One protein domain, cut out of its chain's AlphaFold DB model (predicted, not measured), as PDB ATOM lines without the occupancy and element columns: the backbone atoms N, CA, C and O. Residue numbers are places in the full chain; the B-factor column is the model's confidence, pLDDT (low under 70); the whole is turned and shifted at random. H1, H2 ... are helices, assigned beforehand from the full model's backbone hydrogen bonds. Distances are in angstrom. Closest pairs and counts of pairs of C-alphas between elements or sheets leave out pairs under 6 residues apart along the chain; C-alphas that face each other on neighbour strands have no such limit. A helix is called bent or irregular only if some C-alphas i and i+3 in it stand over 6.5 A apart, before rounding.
ATOM      1  N   MET A 267      18.147  13.441 -11.535       58.53
ATOM      2  CA  MET A 267      18.259  13.730 -12.969       58.53
ATOM      3  C   MET A 267      19.156  14.923 -13.249       58.53
ATOM      4  O   MET A 267      20.031  14.800 -14.095       58.53
ATOM      5  N   ARG A 268      18.955  16.044 -12.547       66.31
ATOM      6  CA  ARG A 268      19.811  17.226 -12.692       66.31
ATOM      7  C   ARG A 268      21.261  16.875 -12.378       66.31
ATOM      8  O   ARG A 268      22.152  17.244 -13.128       66.31
ATOM      9  N   GLU A 269      21.483  16.096 -11.327       67.94
ATOM     10  CA  GLU A 269      22.803  15.608 -10.935       67.94
ATOM     11  C   GLU A 269      23.438  14.724 -12.014       67.94
ATOM     12  O   GLU A 269      24.614  14.859 -12.330       67.94
ATOM     13  N   ARG A 270      22.652  13.854 -12.651       62.06
ATOM     14  CA  ARG A 270      23.124  13.031 -13.771       62.06
ATOM     15  C   ARG A 270      23.375  13.838 -15.037       62.06
ATOM     16  O   ARG A 270      24.384  13.608 -15.684       62.06
ATOM     17  N   GLU A 271      22.496  14.770 -15.393       72.50
ATOM     18  CA  GLU A 271      22.696  15.680 -16.527       72.50
ATOM     19  C   GLU A 271      23.966  16.517 -16.333       72.50
ATOM     20  O   GLU A 271      24.765  16.657 -17.260       72.50
ATOM     21  N   ASN A 272      24.190  17.006 -15.112       75.44
ATOM     22  CA  ASN A 272      25.406  17.705 -14.719       75.44
ATOM     23  C   ASN A 272      26.642  16.813 -14.841       75.44
ATOM     24  O   ASN A 272      27.649  17.240 -15.405       75.44
ATOM     25  N   PHE A 273      26.571  15.574 -14.354       72.00
ATOM     26  CA  PHE A 273      27.673  14.623 -14.462       72.00
ATOM     27  C   PHE A 273      27.978  14.246 -15.921       72.00
ATOM     28  O   PHE A 273      29.141  14.232 -16.320       72.00
ATOM     29  N   ASP A 274      26.956  14.010 -16.746       71.69
ATOM     30  CA  ASP A 274      27.100  13.712 -18.175       71.69
ATOM     31  C   ASP A 274      27.758  14.898 -18.916       71.69
ATOM     32  O   ASP A 274      28.654  14.718 -19.750       71.69
ATOM     33  N   ALA A 275      27.349  16.130 -18.595       80.00
ATOM     34  CA  ALA A 275      27.931  17.351 -19.150       80.00
ATOM     35  C   ALA A 275      29.377  17.572 -18.680       80.00
ATOM     36  O   ALA A 275      30.242  17.902 -19.497       80.00
ATOM     37  N   TRP A 276      29.661  17.327 -17.396       83.25
ATOM     38  CA  TRP A 276      31.015  17.323 -16.845       83.25
ATOM     39  C   TRP A 276      31.904  16.325 -17.580       83.25
ATOM     40  O   TRP A 276      33.014  16.659 -17.988       83.25
ATOM     41  N   TRP A 277      31.415  15.105 -17.790       78.81
ATOM     42  CA  TRP A 277      32.188  14.053 -18.430       78.81
ATOM     43  C   TRP A 277      32.565  14.420 -19.866       78.81
ATOM     44  O   TRP A 277      33.730  14.293 -20.253       78.81
ATOM     45  N   LYS A 278      31.621  14.969 -20.640       83.88
ATOM     46  CA  LYS A 278      31.903  15.523 -21.974       83.88
ATOM     47  C   LYS A 278      32.892  16.679 -21.921       83.88
ATOM     48  O   LYS A 278      33.798  16.744 -22.749       83.88
ATOM     49  N   PHE A 279      32.732  17.582 -20.955       88.81
ATOM     50  CA  PHE A 279      33.650  18.696 -20.754       88.81
ATOM     51  C   PHE A 279      35.066  18.196 -20.480       88.81
ATOM     52  O   PHE A 279      35.989  18.614 -21.172       88.81
ATOM     53  N   LYS A 280      35.238  17.242 -19.564       84.81
ATOM     54  CA  LYS A 280      36.524  16.631 -19.205       84.81
ATOM     55  C   LYS A 280      37.267  16.026 -20.402       84.81
ATOM     56  O   LYS A 280      38.494  16.055 -20.447       84.81
ATOM     57  N   HIS A 281      36.532  15.524 -21.392       85.38
ATOM     58  CA  HIS A 281      37.083  14.955 -22.628       85.38
ATOM     59  C   HIS A 281      37.172  15.964 -23.788       85.38
ATOM     60  O   HIS A 281      37.423  15.571 -24.927       85.38
ATOM     61  N   SER A 282      36.981  17.258 -23.520       87.06
ATOM     62  CA  SER A 282      37.061  18.333 -24.513       87.06
ATOM     63  C   SER A 282      38.363  19.131 -24.418       87.06
ATOM     64  O   SER A 282      39.052  19.132 -23.395       87.06
ATOM     65  N   ASP A 283      38.669  19.888 -25.472       86.62
ATOM     66  CA  ASP A 283      39.801  20.819 -25.479       86.62
ATOM     67  C   ASP A 283      39.641  21.933 -24.422       86.62
ATOM     68  O   ASP A 283      40.634  22.436 -23.887       86.62
ATOM     69  N   GLU A 284      38.402  22.302 -24.064       89.56
ATOM     70  CA  GLU A 284      38.131  23.305 -23.028       89.56
ATOM     71  C   GLU A 284      38.551  22.865 -21.624       89.56
ATOM     72  O   GLU A 284      38.891  23.718 -20.800       89.56
ATOM     73  N   TYR A 285      38.600  21.561 -21.349       91.81
ATOM     74  CA  TYR A 285      39.043  21.067 -20.048       91.81
ATOM     75  C   TYR A 285      40.511  21.390 -19.780       91.81
ATOM     76  O   TYR A 285      40.856  21.810 -18.678       91.81
ATOM     77  N   GLN A 286      41.377  21.302 -20.795       88.56
ATOM     78  CA  GLN A 286      42.782  21.690 -20.639       88.56
ATOM     79  C   GLN A 286      42.918  23.187 -20.348       88.56
ATOM     80  O   GLN A 286      43.741  23.593 -19.528       88.56
ATOM     81  N   ALA A 287      42.086  24.025 -20.974       89.56
ATOM     82  CA  ALA A 287      42.051  25.453 -20.674       89.56
ATOM     83  C   ALA A 287      41.595  25.720 -19.228       89.56
ATOM     84  O   ALA A 287      42.189  26.555 -18.546       89.56
ATOM     85  N   TRP A 288      40.603  24.975 -18.739       93.00
ATOM     86  CA  TRP A 288      40.116  25.066 -17.361       93.00
ATOM     87  C   TRP A 288      41.142  24.576 -16.332       93.00
ATOM     88  O   TRP A 288      41.406  25.283 -15.362       93.00
ATOM     89  N   LYS A 289      41.826  23.453 -16.586       91.56
ATOM     90  CA  LYS A 289      42.926  22.949 -15.740       91.56
ATOM     91  C   LYS A 289      44.145  23.873 -15.702       91.56
ATOM     92  O   LYS A 289      44.948  23.764 -14.786       91.56
ATOM     93  N   ASN A 290      44.296  24.795 -16.649       89.50
ATOM     94  CA  ASN A 290      45.378  25.784 -16.621       89.50
ATOM     95  C   ASN A 290      45.064  27.017 -15.754       89.50
ATOM     96  O   ASN A 290      45.940  27.861 -15.553       89.50
ATOM     97  N   ILE A 291      43.843  27.140 -15.225       90.25
ATOM     98  CA  ILE A 291      43.490  28.179 -14.254       90.25
ATOM     99  C   ILE A 291      44.111  27.804 -12.902       90.25
ATOM    100  O   ILE A 291      43.959  26.676 -12.436       90.25
ATOM    101  N   GLU A 292      44.796  28.756 -12.254       88.75
ATOM    102  CA  GLU A 292      45.548  28.532 -11.004       88.75
ATOM    103  C   GLU A 292      44.702  27.875  -9.897       88.75
ATOM    104  O   GLU A 292      45.207  27.032  -9.157       88.75
ATOM    105  N   GLU A 293      43.409  28.211  -9.838       88.62
ATOM    106  CA  GLU A 293      42.418  27.657  -8.902       88.62
ATOM    107  C   GLU A 293      42.165  26.148  -9.105       88.62
ATOM    108  O   GLU A 293      41.954  25.437  -8.128       88.62
ATOM    109  N   PHE A 294      42.236  25.635 -10.341       90.00
ATOM    110  CA  PHE A 294      41.827  24.261 -10.690       90.00
ATOM    111  C   PHE A 294      42.996  23.334 -11.063       90.00
ATOM    112  O   PHE A 294      42.841  22.110 -11.136       90.00
ATOM    113  N   ALA A 295      44.189  23.897 -11.272       87.19
ATOM    114  CA  ALA A 295      45.363  23.180 -11.771       87.19
ATOM    115  C   ALA A 295      45.832  22.020 -10.888       87.19
ATOM    116  O   ALA A 295      46.446  21.079 -11.385       87.19
ATOM    117  N   LYS A 296      45.550  22.085  -9.583       86.62
ATOM    118  CA  LYS A 296      46.003  21.098  -8.593       86.62
ATOM    119  C   LYS A 296      44.897  20.202  -8.048       86.62
ATOM    120  O   LYS A 296      45.186  19.427  -7.148       86.62
ATOM    121  N   LEU A 297      43.670  20.336  -8.550       81.94
ATOM    122  CA  LEU A 297      42.570  19.474  -8.128       81.94
ATOM    123  C   LEU A 297      42.836  18.036  -8.561       81.94
ATOM    124  O   LEU A 297      43.225  17.809  -9.714       81.94
ATOM    125  N   ASP A 298      42.602  17.110  -7.637       75.00
ATOM    126  CA  ASP A 298      42.572  15.679  -7.915       75.00
ATOM    127  C   ASP A 298      41.239  15.299  -8.573       75.00
ATOM    128  O   ASP A 298      40.240  16.000  -8.431       75.00
ATOM    129  N   GLU A 299      41.211  14.172  -9.287       65.06
ATOM    130  CA  GLU A 299      40.069  13.735 -10.108       65.06
ATOM    131  C   GLU A 299      38.729  13.695  -9.346       65.06
ATOM    132  O   GLU A 299      37.691  14.037  -9.913       65.06
ATOM    133  N   ASP A 300      38.769  13.353  -8.056       60.38
ATOM    134  CA  ASP A 300      37.600  13.285  -7.171       60.38
ATOM    135  C   ASP A 300      37.068  14.675  -6.753       60.38
ATOM    136  O   ASP A 300      35.920  14.799  -6.331       60.38
ATOM    137  N   GLU A 301      37.881  15.729  -6.870       68.69
ATOM    138  CA  GLU A 301      37.534  17.116  -6.517       68.69
ATOM    139  C   GLU A 301      37.092  17.941  -7.738       68.69
ATOM    140  O   GLU A 301      36.476  19.001  -7.602       68.69
ATOM    141  N   GLU A 302      37.411  17.471  -8.947       77.38
ATOM    142  CA  GLU A 302      37.211  18.232 -10.179       77.38
ATOM    143  C   GLU A 302      35.738  18.482 -10.508       77.38
ATOM    144  O   GLU A 302      35.403  19.564 -10.986       77.38
ATOM    145  N   TYR A 303      34.863  17.512 -10.238       76.12
ATOM    146  CA  TYR A 303      33.440  17.618 -10.559       76.12
ATOM    147  C   TYR A 303      32.748  18.743  -9.773       76.12
ATOM    148  O   TYR A 303      32.113  19.616 -10.363       76.12
ATOM    149  N   GLU A 304      32.941  18.780  -8.455       75.25
ATOM    150  CA  GLU A 304      32.377  19.815  -7.575       75.25
ATOM    151  C   GLU A 304      32.949  21.204  -7.894       75.25
ATOM    152  O   GLU A 304      32.235  22.209  -7.926       75.25
ATOM    153  N   ALA A 305      34.249  21.274  -8.198       83.44
ATOM    154  CA  ALA A 305      34.882  22.520  -8.613       83.44
ATOM    155  C   ALA A 305      34.371  23.010  -9.975       83.44
ATOM    156  O   ALA A 305      34.213  24.215 -10.182       83.44
ATOM    157  N   TRP A 306      34.097  22.089 -10.903       89.94
ATOM    158  CA  TRP A 306      33.509  22.415 -12.196       89.94
ATOM    159  C   TRP A 306      32.073  22.913 -12.052       89.94
ATOM    160  O   TRP A 306      31.755  23.945 -12.638       89.94
ATOM    161  N   LEU A 307      31.248  22.261 -11.224       83.25
ATOM    162  CA  LEU A 307      29.896  22.722 -10.889       83.25
ATOM    163  C   LEU A 307      29.911  24.160 -10.356       83.25
ATOM    164  O   LEU A 307      29.246  25.045 -10.900       83.25
ATOM    165  N   GLY A 308      30.755  24.433  -9.356       86.88
ATOM    166  CA  GLY A 308      30.902  25.783  -8.812       86.88
ATOM    167  C   GLY A 308      31.410  26.793  -9.848       86.88
ATOM    168  O   GLY A 308      30.994  27.955  -9.853       86.88
ATOM    169  N   TRP A 309      32.284  26.368 -10.763       92.81
ATOM    170  CA  TRP A 309      32.785  27.217 -11.840       92.81
ATOM    171  C   TRP A 309      31.706  27.553 -12.875       92.81
ATOM    172  O   TRP A 309      31.579  28.728 -13.229       92.81
ATOM    173  N   ILE A 310      30.914  26.580 -13.344       91.38
ATOM    174  CA  ILE A 310      29.867  26.836 -14.347       91.38
ATOM    175  C   ILE A 310      28.752  27.733 -13.801       91.38
ATOM    176  O   ILE A 310      28.227  28.563 -14.544       91.38
ATOM    177  N   GLU A 311      28.433  27.628 -12.509       86.88
ATOM    178  CA  GLU A 311      27.482  28.520 -11.841       86.88
ATOM    179  C   GLU A 311      28.060  29.932 -11.706       86.88
ATOM    180  O   GLU A 311      27.448  30.907 -12.141       86.88
ATOM    181  N   LYS A 312      29.283  30.051 -11.172       90.25
ATOM    182  CA  LYS A 312      29.965  31.338 -10.948       90.25
ATOM    183  C   LYS A 312      30.226  32.112 -12.240       90.25
ATOM    184  O   LYS A 312      30.280  33.339 -12.216       90.25
ATOM    185  N   THR A 313      30.439  31.407 -13.346       87.25
ATOM    186  CA  THR A 313      30.702  32.005 -14.664       87.25
ATOM    187  C   THR A 313      29.462  32.109 -15.546       87.25
ATOM    188  O   THR A 313      29.581  32.515 -16.699       87.25
ATOM    189  N   GLU A 314      28.286  31.752 -15.018       87.62
ATOM    190  CA  GLU A 314      27.007  31.722 -15.738       87.62
ATOM    191  C   GLU A 314      27.028  30.865 -17.019       87.62
ATOM    192  O   GLU A 314      26.182  31.021 -17.898       87.62
ATOM    193  N   LYS A 315      27.948  29.895 -17.114       84.94
ATOM    194  CA  LYS A 315      28.028  28.940 -18.234       84.94
ATOM    195  C   LYS A 315      26.786  28.063 -18.350       84.94
ATOM    196  O   LYS A 315      26.479  27.569 -19.431       84.94
ATOM    197  N   ILE A 316      26.026  27.927 -17.265       78.94
ATOM    198  CA  ILE A 316      24.715  27.276 -17.290       78.94
ATOM    199  C   ILE A 316      23.688  28.015 -18.175       78.94
ATOM    200  O   ILE A 316      22.752  27.406 -18.674       78.94
ATOM    201  N   ASN A 317      23.893  29.313 -18.428       82.38
ATOM    202  CA  ASN A 317      23.039  30.141 -19.286       82.38
ATOM    203  C   ASN A 317      23.663  30.418 -20.669       82.38
ATOM    204  O   ASN A 317      23.043  31.070 -21.508       82.38
ATOM    205  N   ASP A 318      24.897  29.965 -20.905       88.94
ATOM    206  CA  ASP A 318      25.614  30.141 -22.168       88.94
ATOM    207  C   ASP A 318      25.099  29.118 -23.189       88.94
ATOM    208  O   ASP A 318      25.309  27.917 -23.038       88.94
ATOM    209  N   ALA A 319      24.409  29.597 -24.224       84.50
ATOM    210  CA  ALA A 319      23.745  28.753 -25.211       84.50
ATOM    211  C   ALA A 319      24.711  27.822 -25.966       84.50
ATOM    212  O   ALA A 319      24.366  26.667 -26.218       84.50
ATOM    213  N   ASP A 320      25.927  28.288 -26.268       86.75
ATOM    214  CA  ASP A 320      26.935  27.479 -26.959       86.75
ATOM    215  C   ASP A 320      27.483  26.400 -26.016       86.75
ATOM    216  O   ASP A 320      27.707  25.258 -26.421       86.75
ATOM    217  N   PHE A 321      27.654  26.729 -24.732       87.81
ATOM    218  CA  PHE A 321      28.071  25.767 -23.710       87.81
ATOM    219  C   PHE A 321      26.983  24.718 -23.427       87.81
ATOM    220  O   PHE A 321      27.280  23.525 -23.325       87.81
ATOM    221  N   GLN A 322      25.722  25.148 -23.342       86.06
ATOM    222  CA  GLN A 322      24.559  24.282 -23.148       86.06
ATOM    223  C   GLN A 322      24.369  23.323 -24.325       86.06
ATOM    224  O   GLN A 322      24.220  22.118 -24.119       86.06
ATOM    225  N   GLU A 323      24.445  23.813 -25.561       85.44
ATOM    226  CA  GLU A 323      24.354  22.951 -26.739       85.44
ATOM    227  C   GLU A 323      25.520  21.957 -26.787       85.44
ATOM    228  O   GLU A 323      25.316  20.765 -27.038       85.44
ATOM    229  N   LYS A 324      26.737  22.420 -26.483       86.62
ATOM    230  CA  LYS A 324      27.947  21.604 -26.583       86.62
ATOM    231  C   LYS A 324      28.037  20.502 -25.526       86.62
ATOM    232  O   LYS A 324      28.399  19.376 -25.866       86.62
ATOM    233  N   PHE A 325      27.719  20.794 -24.267       86.06
ATOM    234  CA  PHE A 325      27.929  19.845 -23.165       86.06
ATOM    235  C   PHE A 325      26.630  19.211 -22.662       86.06
ATOM    236  O   PHE A 325      26.589  17.999 -22.446       86.06
ATOM    237  N   PHE A 326      25.534  19.964 -22.594       80.44
ATOM    238  CA  PHE A 326      24.238  19.448 -22.139       80.44
ATOM    239  C   PHE A 326      23.368  18.914 -23.289       80.44
ATOM    240  O   PHE A 326      22.488  18.083 -23.076       80.44
ATOM    241  N   GLY A 327      23.646  19.305 -24.537       71.19
ATOM    242  CA  GLY A 327      22.903  18.835 -25.711       71.19
ATOM    243  C   GLY A 327      21.519  19.472 -25.868       71.19
ATOM    244  O   GLY A 327      20.697  18.961 -26.636       71.19
TER     245      GLY A 327
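AT A GLANCE: This is residues 267 to 327 of the 331 residues of an uncharacterized protein of Parcubacteria group bacterium ADurb.Bin192 (UniProt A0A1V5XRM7). Four helices make a small rounded body in which H1 is met nearly at right angles by two helices that stay apart from each other: H3 crosses it near its middle, and the short H4 comes in with Phe 325, close to its own last residue, nearest to H1. The short H2 makes a corner just beyond the last residue of H1, and from there the chain folds back through residues 290 to 298 into H3. The printed part has 61 residues with four named helices, in the order H1, H2, H3, H4, and no named strand; the class is all helix. It is compact, with a radius of gyration of the C-alphas of 10.9 A, and spans 28 by 21 by 21 A.

HOW THE PARTS SIT: Start with H1, residues 267 to 280, which with H3, residues 299 to 312, is the longest helix by residues, each having 14. Look at residues 272 to 276 of H1 and 303 to 307 of H3: with these parts alone the two helices touch, and their closest C-alphas, those of Trp 276 and Tyr 303, are 6.7 A apart. Their lines are about perpendicular, at 74 degrees. H1 also touches H4, residues 319 to 326, where the closest C-alphas, those of Ala 275 and Phe 325, are 4.7 A apart. These lines are about perpendicular too, at 81 degrees. Next find H2, residues 283 to 289, which is close to H1 but not clearly touching it: the closest C-alphas, those of Phe 279 and Tyr 285, are 5.9 A apart, and the lines are about perpendicular, at 83 degrees. H2 is apart from H3 and from H4, and H3 is apart from H4. In H1 and H4 every O i to N i+4 pair is within hydrogen-bond range; in H2 it is 2 of 3 and in H3 8 of 10.

IN THESE COORDINATES: Find C-alpha 267 at (18.259, 13.730, -12.969); from there H1 runs 19.5 A to C-alpha 280 at (36.524, 16.631, -19.205). H2 follows from Asp 283 to Lys 289. H3 runs 20.3 A from Glu 299 to Lys 312; it is irregular, but only just, with C-alphas 300 and 303 at 6.9 A. H4 runs 9.8 A from Ala 319 to C-alpha 326 at (24.238, 19.448, -22.139).

THE WHOLE: The two C-alphas farthest apart, those of Met 267 and Glu 292, are 31.1 A from each other. The printed part has no cut. The link from H1 to H2 is tight, and those from H2 to H3 and from H3 to H4 are short. The mean pLDDT of the printed part is 82.3; look for values under 70 at residues 267 to 270 and 299 to 301.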